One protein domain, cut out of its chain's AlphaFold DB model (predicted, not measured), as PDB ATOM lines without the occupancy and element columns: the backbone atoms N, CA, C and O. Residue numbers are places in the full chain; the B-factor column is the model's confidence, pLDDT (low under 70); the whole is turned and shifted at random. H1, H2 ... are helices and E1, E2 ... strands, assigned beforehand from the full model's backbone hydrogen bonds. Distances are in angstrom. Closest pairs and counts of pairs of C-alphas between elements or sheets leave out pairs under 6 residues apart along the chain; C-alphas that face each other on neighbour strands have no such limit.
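This is residues 6 to 68 of the 211 residues of an uncharacterized protein of Methanobrevibacter sp (UniProt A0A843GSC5). The two-stranded antiparallel hairpin E1 and E2 packs with H1 and H2 into a small body; H3 lies off one end, with residues 57 to 63 sticking out. The printed part has 63 residues with three named helices and two named strands, ordered H1, E1, E2, H2, H3, class mixed. It is compact, radius of gyration of the C-alphas 12.2 A, spanning 35 by 25 by 19 A.

E1, residues 19 to 23, and E2, residues 29 to 34, form a hairpin, antiparallel at 159 degrees; N 22 and O 30, 2.8 A apart, are within hydrogen-bond range. The closest C-alphas of E2 and H2, residues 43 to 51, are those of Ile 31 and Gly 44, 5.0 A apart. H1, residues 6 to 14, touches H2 at a steep tilt of 57 degrees, the same way; their closest C-alphas, Ile 8 and Arg 49, are 6.7 A apart. H3, residues 58 to 67, is apart from H1, E1, E2 and H2. In H1, H2 and H3 every O i to N i+4 pair is within hydrogen-bond range.

E1 measures 12.9 A, E2 13.7 A, H1 12.4 A, H2 12.6 A and H3 14.0 A. H1 begins at C-alpha 6 (221.845, 209.063, 217.500); H3 ends at C-alpha 67 (238.764, 220.956, 229.909).

The farthest C-alphas, Ala 16 and Arg 66, are 36.3 A apart. The printed part has no cut and no long link. Residues 58 to 68 have pLDDT under 70.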
ATOM      1  N   LEU A   6     222.807 209.645 218.429       88.06
ATOM      2  CA  LEU A   6     221.845 209.063 217.500       88.06
ATOM      3  C   LEU A   6     221.173 207.814 218.087       88.06
ATOM      4  O   LEU A   6     219.967 207.658 217.948       88.06
ATOM      5  N   GLU A   7     221.929 206.958 218.773       88.38
ATOM      6  CA  GLU A   7     221.371 205.792 219.473       88.38
ATOM      7  C   GLU A   7     220.448 206.218 220.618       88.38
ATOM      8  O   GLU A   7     219.380 205.647 220.780       88.38
ATOM      9  N   ILE A   8     220.803 207.279 221.350       88.19
ATOM     10  CA  ILE A   8     219.944 207.847 222.403       88.19
ATOM     11  C   ILE A   8     218.647 208.416 221.822       88.19
ATOM     12  O   ILE A   8     217.599 208.267 222.434       88.19
ATOM     13  N   ILE A   9     218.708 209.072 220.658       89.56
ATOM     14  CA  ILE A   9     217.511 209.567 219.965       89.56
ATOM     15  C   ILE A   9     216.599 208.390 219.608       89.56
ATOM     16  O   ILE A   9     215.431 208.420 219.970       89.56
ATOM     17  N   LYS A  10     217.142 207.335 218.987       90.94
ATOM     18  CA  LYS A  10     216.362 206.146 218.603       90.94
ATOM     19  C   LYS A  10     215.749 205.418 219.800       90.94
ATOM     20  O   LYS A  10     214.619 204.960 219.711       90.94
ATOM     21  N   GLU A  11     216.483 205.322 220.905       90.00
ATOM     22  CA  GLU A  11     216.007 204.699 222.145       90.00
ATOM     23  C   GLU A  11     214.888 205.515 222.807       90.00
ATOM     24  O   GLU A  11     213.918 204.976 223.320       90.00
ATOM     25  N   LEU A  12     214.980 206.842 222.777       89.88
ATOM     26  CA  LEU A  12     213.907 207.692 223.287       89.88
ATOM     27  C   LEU A  12     212.678 207.670 222.359       89.88
ATOM     28  O   LEU A  12     211.550 207.664 222.845       89.88
ATOM     29  N   GLU A  13     212.881 207.610 221.041       90.50
ATOM     30  CA  GLU A  13     211.798 207.431 220.063       90.50
ATOM     31  C   GLU A  13     211.088 206.076 220.244       90.50
ATOM     32  O   GLU A  13     209.860 206.025 220.187       90.50
ATOM     33  N   SER A  14     211.824 204.990 220.524       90.31
ATOM     34  CA  SER A  14     211.231 203.671 220.810       90.31
ATOM     35  C   SER A  14     210.451 203.649 222.130       90.31
ATOM     36  O   SER A  14     209.463 202.925 222.245       90.31
ATOM     37  N   GLN A  15     210.829 204.498 223.088       89.75
ATOM     38  CA  GLN A  15     210.106 204.755 224.339       89.75
ATOM     39  C   GLN A  15     208.949 205.768 224.181       89.75
ATOM     40  O   GLN A  15     208.381 206.217 225.174       89.75
ATOM     41  N   ALA A  16     208.570 206.108 222.942       89.81
ATOM     42  CA  ALA A  16     207.472 207.011 222.582       89.81
ATOM     43  C   ALA A  16     207.658 208.494 222.972       89.81
ATOM     44  O   ALA A  16     206.686 209.257 222.987       89.81
ATOM     45  N   HIS A  17     208.894 208.941 223.212       89.69
ATOM     46  CA  HIS A  17     209.199 210.362 223.387       89.69
ATOM     47  C   HIS A  17     209.224 211.104 222.041       89.69
ATOM     48  O   HIS A  17     209.751 210.611 221.040       89.69
ATOM     49  N   LYS A  18     208.707 212.338 222.009       90.94
ATOM     50  CA  LYS A  18     208.775 213.220 220.830       90.94
ATOM     51  C   LYS A  18     210.034 214.071 220.877       90.94
ATOM     52  O   LYS A  18     210.155 214.942 221.739       90.94
ATOM     53  N   ILE A  19     210.944 213.875 219.925       91.44
ATOM     54  CA  ILE A  19     212.261 214.523 219.927       91.44
ATOM     55  C   ILE A  19     212.434 215.397 218.687       91.44
ATOM     56  O   ILE A  19     212.255 214.944 217.563       91.44
ATOM     57  N   GLU A  20     212.866 216.641 218.882       92.44
ATOM     58  CA  GLU A  20     213.344 217.495 217.793       92.44
ATOM     59  C   GLU A  20     214.851 217.712 217.941       92.44
ATOM     60  O   GLU A  20     215.347 218.104 219.005       92.44
ATOM     61  N   TYR A  21     215.602 217.501 216.862       92.00
ATOM     62  CA  TYR A  21     217.052 217.657 216.851       92.00
ATOM     63  C   TYR A  21     217.560 218.283 215.549       92.00
ATOM     64  O   TYR A  21     216.864 218.374 214.543       92.00
ATOM     65  N   THR A  22     218.805 218.750 215.560       89.81
ATOM     66  CA  THR A  22     219.480 219.311 214.385       89.81
ATOM     67  C   THR A  22     220.822 218.641 214.177       89.81
ATOM     68  O   THR A  22     221.623 218.525 215.109       89.81
ATOM     69  N   LYS A  23     221.079 218.231 212.935       88.75
ATOM     70  CA  LYS A  23     222.375 217.710 212.509       88.75
ATOM     71  C   LYS A  23     223.358 218.867 212.319       88.75
ATOM     72  O   LYS A  23     223.041 219.879 211.700       88.75
ATOM     73  N   ARG A  24     224.548 218.735 212.888       82.69
ATOM     74  CA  ARG A  24     225.658 219.683 212.764       82.69
ATOM     75  C   ARG A  24     226.508 219.336 211.541       82.69
ATOM     76  O   ARG A  24     226.514 218.197 211.084       82.69
ATOM     77  N   GLN A  25     227.287 220.310 211.071       81.06
ATOM     78  CA  GLN A  25     228.232 220.129 209.960       81.06
ATOM     79  C   GLN A  25     229.318 219.078 210.252       81.06
ATOM     80  O   GLN A  25     229.782 218.419 209.334       81.06
ATOM     81  N   ASP A  26     229.673 218.864 211.525       76.12
ATOM     82  CA  ASP A  26     230.626 217.830 211.959       76.12
ATOM     83  C   ASP A  26     230.005 216.420 212.054       76.12
ATOM     84  O   ASP A  26     230.603 215.513 212.625       76.12
ATOM     85  N   GLY A  27     228.781 216.230 211.543       79.62
ATOM     86  CA  GLY A  27     228.053 214.959 211.580       79.62
ATOM     87  C   GLY A  27     227.381 214.644 212.923       79.62
ATOM     88  O   GLY A  27     226.645 213.661 213.015       79.62
ATOM     89  N   GLY A  28     227.581 215.469 213.957       85.12
ATOM     90  CA  GLY A  28     226.941 215.302 215.264       85.12
ATOM     91  C   GLY A  28     225.479 215.759 215.298       85.12
ATOM     92  O   GLY A  28     225.026 216.511 214.442       85.12
ATOM     93  N   TYR A  29     224.744 215.371 216.341       89.38
ATOM     94  CA  TYR A  29     223.342 215.758 216.547       89.38
ATOM     95  C   TYR A  29     223.183 216.618 217.808       89.38
ATOM     96  O   TYR A  29     223.847 216.379 218.824       89.38
ATOM     97  N   ILE A  30     222.319 217.633 217.746       89.62
ATOM     98  CA  ILE A  30     221.922 218.479 218.881       89.62
ATOM     99  C   ILE A  30     220.419 218.348 219.082       89.62
ATOM    100  O   ILE A  30     219.654 218.810 218.240       89.62
ATOM    101  N   ILE A  31     220.005 217.789 220.215       90.00
ATOM    102  CA  ILE A  31     218.603 217.745 220.625       90.00
ATOM    103  C   ILE A  31     218.179 219.133 221.107       90.00
ATOM    104  O   ILE A  31     218.800 219.708 222.006       90.00
ATOM    105  N   ARG A  32     217.126 219.665 220.485       92.31
ATOM    106  CA  ARG A  32     216.523 220.969 220.783       92.31
ATOM    107  C   ARG A  32     215.259 220.844 221.622       92.31
ATOM    108  O   ARG A  32     214.955 221.777 222.360       92.31
ATOM    109  N   LYS A  33     214.542 219.722 221.516       93.06
ATOM    110  CA  LYS A  33     213.277 219.512 222.223       93.06
ATOM    111  C   LYS A  33     213.032 218.039 222.531       93.06
ATOM    112  O   LYS A  33     213.342 217.202 221.687       93.06
ATOM    113  N   ILE A  34     212.481 217.748 223.707       91.62
ATOM    114  CA  ILE A  34     211.950 216.428 224.094       91.62
ATOM    115  C   ILE A  34     210.598 216.673 224.773       91.62
ATOM    116  O   ILE A  34     210.539 217.480 225.697       91.62
ATOM    117  N   ASP A  35     209.522 216.059 224.284       90.50
ATOM    118  CA  ASP A  35     208.156 216.127 224.842       90.50
ATOM    119  C   ASP A  35     207.652 217.541 225.163       90.50
ATOM    120  O   ASP A  35     207.059 217.801 226.206       90.50
ATOM    121  N   GLY A  36     207.909 218.504 224.277       88.12
ATOM    122  CA  GLY A  36     207.513 219.895 224.527       88.12
ATOM    123  C   GLY A  36     208.579 220.739 225.230       88.12
ATOM    124  O   GLY A  36     208.587 221.955 225.048       88.12
ATOM    125  N   GLN A  37     209.519 220.131 225.959       90.88
ATOM    126  CA  GLN A  37     210.553 220.854 226.698       90.88
ATOM    127  C   GLN A  37     211.692 221.304 225.779       90.88
ATOM    128  O   GLN A  37     212.356 220.485 225.145       90.88
ATOM    129  N   HIS A  38     211.942 222.613 225.734       91.31
ATOM    130  CA  HIS A  38     212.986 223.221 224.909       91.31
ATOM    131  C   HIS A  38     214.348 223.271 225.618       91.31
ATOM    132  O   HIS A  38     214.446 223.615 226.796       91.31
ATOM    133  N   PHE A  39     215.417 223.000 224.868       88.69
ATOM    134  CA  PHE A  39     216.794 222.977 225.358       88.69
ATOM    135  C   PHE A  39     217.719 223.853 224.508       88.69
ATOM    136  O   PHE A  39     217.651 223.862 223.278       88.69
ATOM    137  N   SER A  40     218.647 224.557 225.163       80.50
ATOM    138  CA  SER A  40     219.660 225.377 224.493       80.50
ATOM    139  C   SER A  40     220.999 224.636 224.368       80.50
ATOM    140  O   SER A  40     221.611 224.183 225.344       80.50
ATOM    141  N   GLY A  41     221.485 224.504 223.132       76.12
ATOM    142  CA  GLY A  41     222.809 223.954 222.836       76.12
ATOM    143  C   GLY A  41     223.030 222.533 223.375       76.12
ATOM    144  O   GLY A  41     222.334 221.595 223.009       76.12
ATOM    145  N   LYS A  42     224.050 222.346 224.225       72.75
ATOM    146  CA  LYS A  42     224.499 221.016 224.694       72.75
ATOM    147  C   LYS A  42     223.623 220.409 225.805       72.75
ATOM    148  O   LYS A  42     223.865 219.265 226.189       72.75
ATOM    149  N   THR A  43     222.651 221.157 226.330       85.44
ATOM    150  CA  THR A  43     221.824 220.743 227.478       85.44
ATOM    151  C   THR A  43     220.827 219.642 227.121       85.44
ATOM    152  O   THR A  43     220.699 218.693 227.893       85.44
ATOM    153  N   GLY A  44     220.233 219.674 225.922       87.12
ATOM    154  CA  GLY A  44     219.301 218.637 225.456       87.12
ATOM    155  C   GLY A  44     219.968 217.265 225.348       87.12
ATOM    156  O   GLY A  44     219.484 216.280 225.889       87.12
ATOM    157  N   ASN A  45     221.179 217.219 224.790       88.56
ATOM    158  CA  ASN A  45     221.987 215.998 224.715       88.56
ATOM    159  C   ASN A  45     222.400 215.437 226.088       88.56
ATOM    160  O   ASN A  45     222.716 214.255 226.207       88.56
ATOM    161  N   ALA A  46     222.506 216.283 227.115       84.94
ATOM    162  CA  ALA A  46     222.803 215.841 228.477       84.94
ATOM    163  C   ALA A  46     221.538 215.351 229.195       84.94
ATOM    164  O   ALA A  46     221.603 214.397 229.965       84.94
ATOM    165  N   PHE A  47     220.395 215.982 228.931       86.25
ATOM    166  CA  PHE A  47     219.097 215.545 229.431       86.25
ATOM    167  C   PHE A  47     218.705 214.182 228.848       86.25
ATOM    168  O   PHE A  47     218.494 213.248 229.613       86.25
ATOM    169  N   ALA A  48     218.776 214.025 227.524       87.25
ATOM    170  CA  ALA A  48     218.507 212.768 226.825       87.25
ATOM    171  C   ALA A  48     219.361 211.598 227.345       87.25
ATOM    172  O   ALA A  48     218.863 210.510 227.610       87.25
ATOM    173  N   ARG A  49     220.659 211.845 227.581       86.94
ATOM    174  CA  ARG A  49     221.566 210.855 228.188       86.94
ATOM    175  C   ARG A  49     221.114 210.399 229.568       86.94
ATOM    176  O   ARG A  49     221.243 209.222 229.877       86.94
ATOM    177  N   ARG A  50     220.625 211.325 230.397       84.31
ATOM    178  CA  ARG A  50     220.143 210.996 231.743       84.31
ATOM    179  C   ARG A  50     218.873 210.156 231.693       84.31
ATOM    180  O   ARG A  50     218.786 209.222 232.474       84.31
ATOM    181  N   MET A  51     217.957 210.448 230.768       83.31
ATOM    182  CA  MET A  51     216.729 209.662 230.590       83.31
ATOM    183  C   MET A  51     217.027 208.198 230.246       83.31
ATOM    184  O   MET A  51     216.453 207.304 230.848       83.31
ATOM    185  N   VAL A  52     217.991 207.956 229.353       85.56
ATOM    186  CA  VAL A  52     218.371 206.600 228.907       85.56
ATOM    187  C   VAL A  52     219.408 205.930 229.835       85.56
ATOM    188  O   VAL A  52     219.817 204.794 229.621       85.56
ATOM    189  N   GLY A  53     219.906 206.624 230.865       80.25
ATOM    190  CA  GLY A  53     220.998 206.111 231.709       80.25
ATOM    191  C   GLY A  53     222.337 205.943 230.966       80.25
ATOM    192  O   GLY A  53     223.214 205.184 231.391       80.25
ATOM    193  N   ALA A  54     222.523 206.646 229.845       81.56
ATOM    194  CA  ALA A  54     223.715 206.554 229.013       81.56
ATOM    195  C   ALA A  54     224.857 207.433 229.552       81.56
ATOM    196  O   ALA A  54     224.716 208.644 229.760       81.56
ATOM    197  N   THR A  55     226.036 206.838 229.720       75.19
ATOM    198  CA  THR A  55     227.256 207.532 230.145       75.19
ATOM    199  C   THR A  55     228.015 208.094 228.945       75.19
ATOM    200  O   THR A  55     227.888 207.630 227.812       75.19
ATOM    201  N   LEU A  56     228.824 209.132 229.170       71.94
ATOM    202  CA  LEU A  56     229.742 209.628 228.142       71.94
ATOM    203  C   LEU A  56     230.833 208.592 227.856       71.94
ATOM    204  O   LEU A  56     231.342 207.983 228.793       71.94
ATOM    205  N   SER A  57     231.253 208.476 226.592       70.25
ATOM    206  CA  SER A  57     232.404 207.646 226.224       70.25
ATOM    207  C   SER A  57     233.669 208.079 226.970       70.25
ATOM    208  O   SER A  57     233.871 209.268 227.233       70.25
ATOM    209  N   GLN A  58     234.547 207.121 227.274       61.50
ATOM    210  CA  GLN A  58     235.780 207.358 228.031       61.50
ATOM    211  C   GLN A  58     236.665 208.430 227.370       61.50
ATOM    212  O   GLN A  58     237.141 209.335 228.047       61.50
ATOM    213  N   ALA A  59     236.778 208.438 226.035       59.47
ATOM    214  CA  ALA A  59     237.488 209.485 225.288       59.47
ATOM    215  C   ALA A  59     236.892 210.890 225.506       59.47
ATOM    216  O   ALA A  59     237.621 211.873 225.666       59.47
ATOM    217  N   ARG A  60     235.557 211.002 225.574       64.94
ATOM    218  CA  ARG A  60     234.877 212.276 225.832       64.94
ATOM    219  C   ARG A  60     234.957 212.682 227.303       64.94
ATOM    220  O   ARG A  60     235.061 213.875 227.576       64.94
ATOM    221  N   GLN A  61     234.945 211.722 228.227       67.19
ATOM    222  CA  GLN A  61     235.208 211.962 229.648       67.19
ATOM    223  C   GLN A  61     236.630 212.492 229.857       67.19
ATOM    224  O   GLN A  61     236.784 213.521 230.503       67.19
ATOM    225  N   VAL A  62     237.643 211.880 229.234       64.75
ATOM    226  CA  VAL A  62     239.043 212.345 229.268       64.75
ATOM    227  C   VAL A  62     239.171 213.749 228.673       64.75
ATOM    228  O   VAL A  62     239.818 214.615 229.261       64.75
ATOM    229  N   GLN A  63     238.511 214.024 227.546       63.59
ATOM    230  CA  GLN A  63     238.502 215.363 226.952       63.59
ATOM    231  C   GLN A  63     237.837 216.401 227.871       63.59
ATOM    232  O   GLN A  63     238.354 217.504 228.028       63.59
ATOM    233  N   LEU A  64     236.705 216.068 228.498       62.25
ATOM    234  CA  LEU A  64     236.021 216.964 229.436       62.25
ATOM    235  C   LEU A  64     236.783 217.134 230.752       62.25
ATOM    236  O   LEU A  64     236.755 218.230 231.300       62.25
ATOM    237  N   ALA A  65     237.485 216.104 231.226       60.44
ATOM    238  CA  ALA A  65     238.382 216.177 232.375       60.44
ATOM    239  C   ALA A  65     239.591 217.076 232.080       60.44
ATOM    240  O   ALA A  65     239.953 217.901 232.910       60.44
ATOM    241  N   ARG A  66     240.148 217.021 230.859       59.09
ATOM    242  CA  ARG A  66     241.176 217.973 230.402       59.09
ATOM    243  C   ARG A  66     240.660 219.414 230.314       59.09
ATOM    244  O   ARG A  66     241.418 220.341 230.568       59.09
ATOM    245  N   ILE A  67     239.386 219.618 229.965       57.69
ATOM    246  CA  ILE A  67     238.764 220.956 229.909       57.69
ATOM    247  C   ILE A  67     238.411 221.466 231.319       57.69
ATOM    248  O   ILE A  67     238.559 222.654 231.606       57.69
ATOM    249  N   ARG A  68     237.967 220.585 232.222       50.28
ATOM    250  CA  ARG A  68     237.654 220.893 233.624       50.28
ATOM    251  C   ARG A  68     238.895 220.754 234.509       50.28
ATOM    252  O   ARG A  68     238.936 219.858 235.330       50.28
TER     253      ARG A  68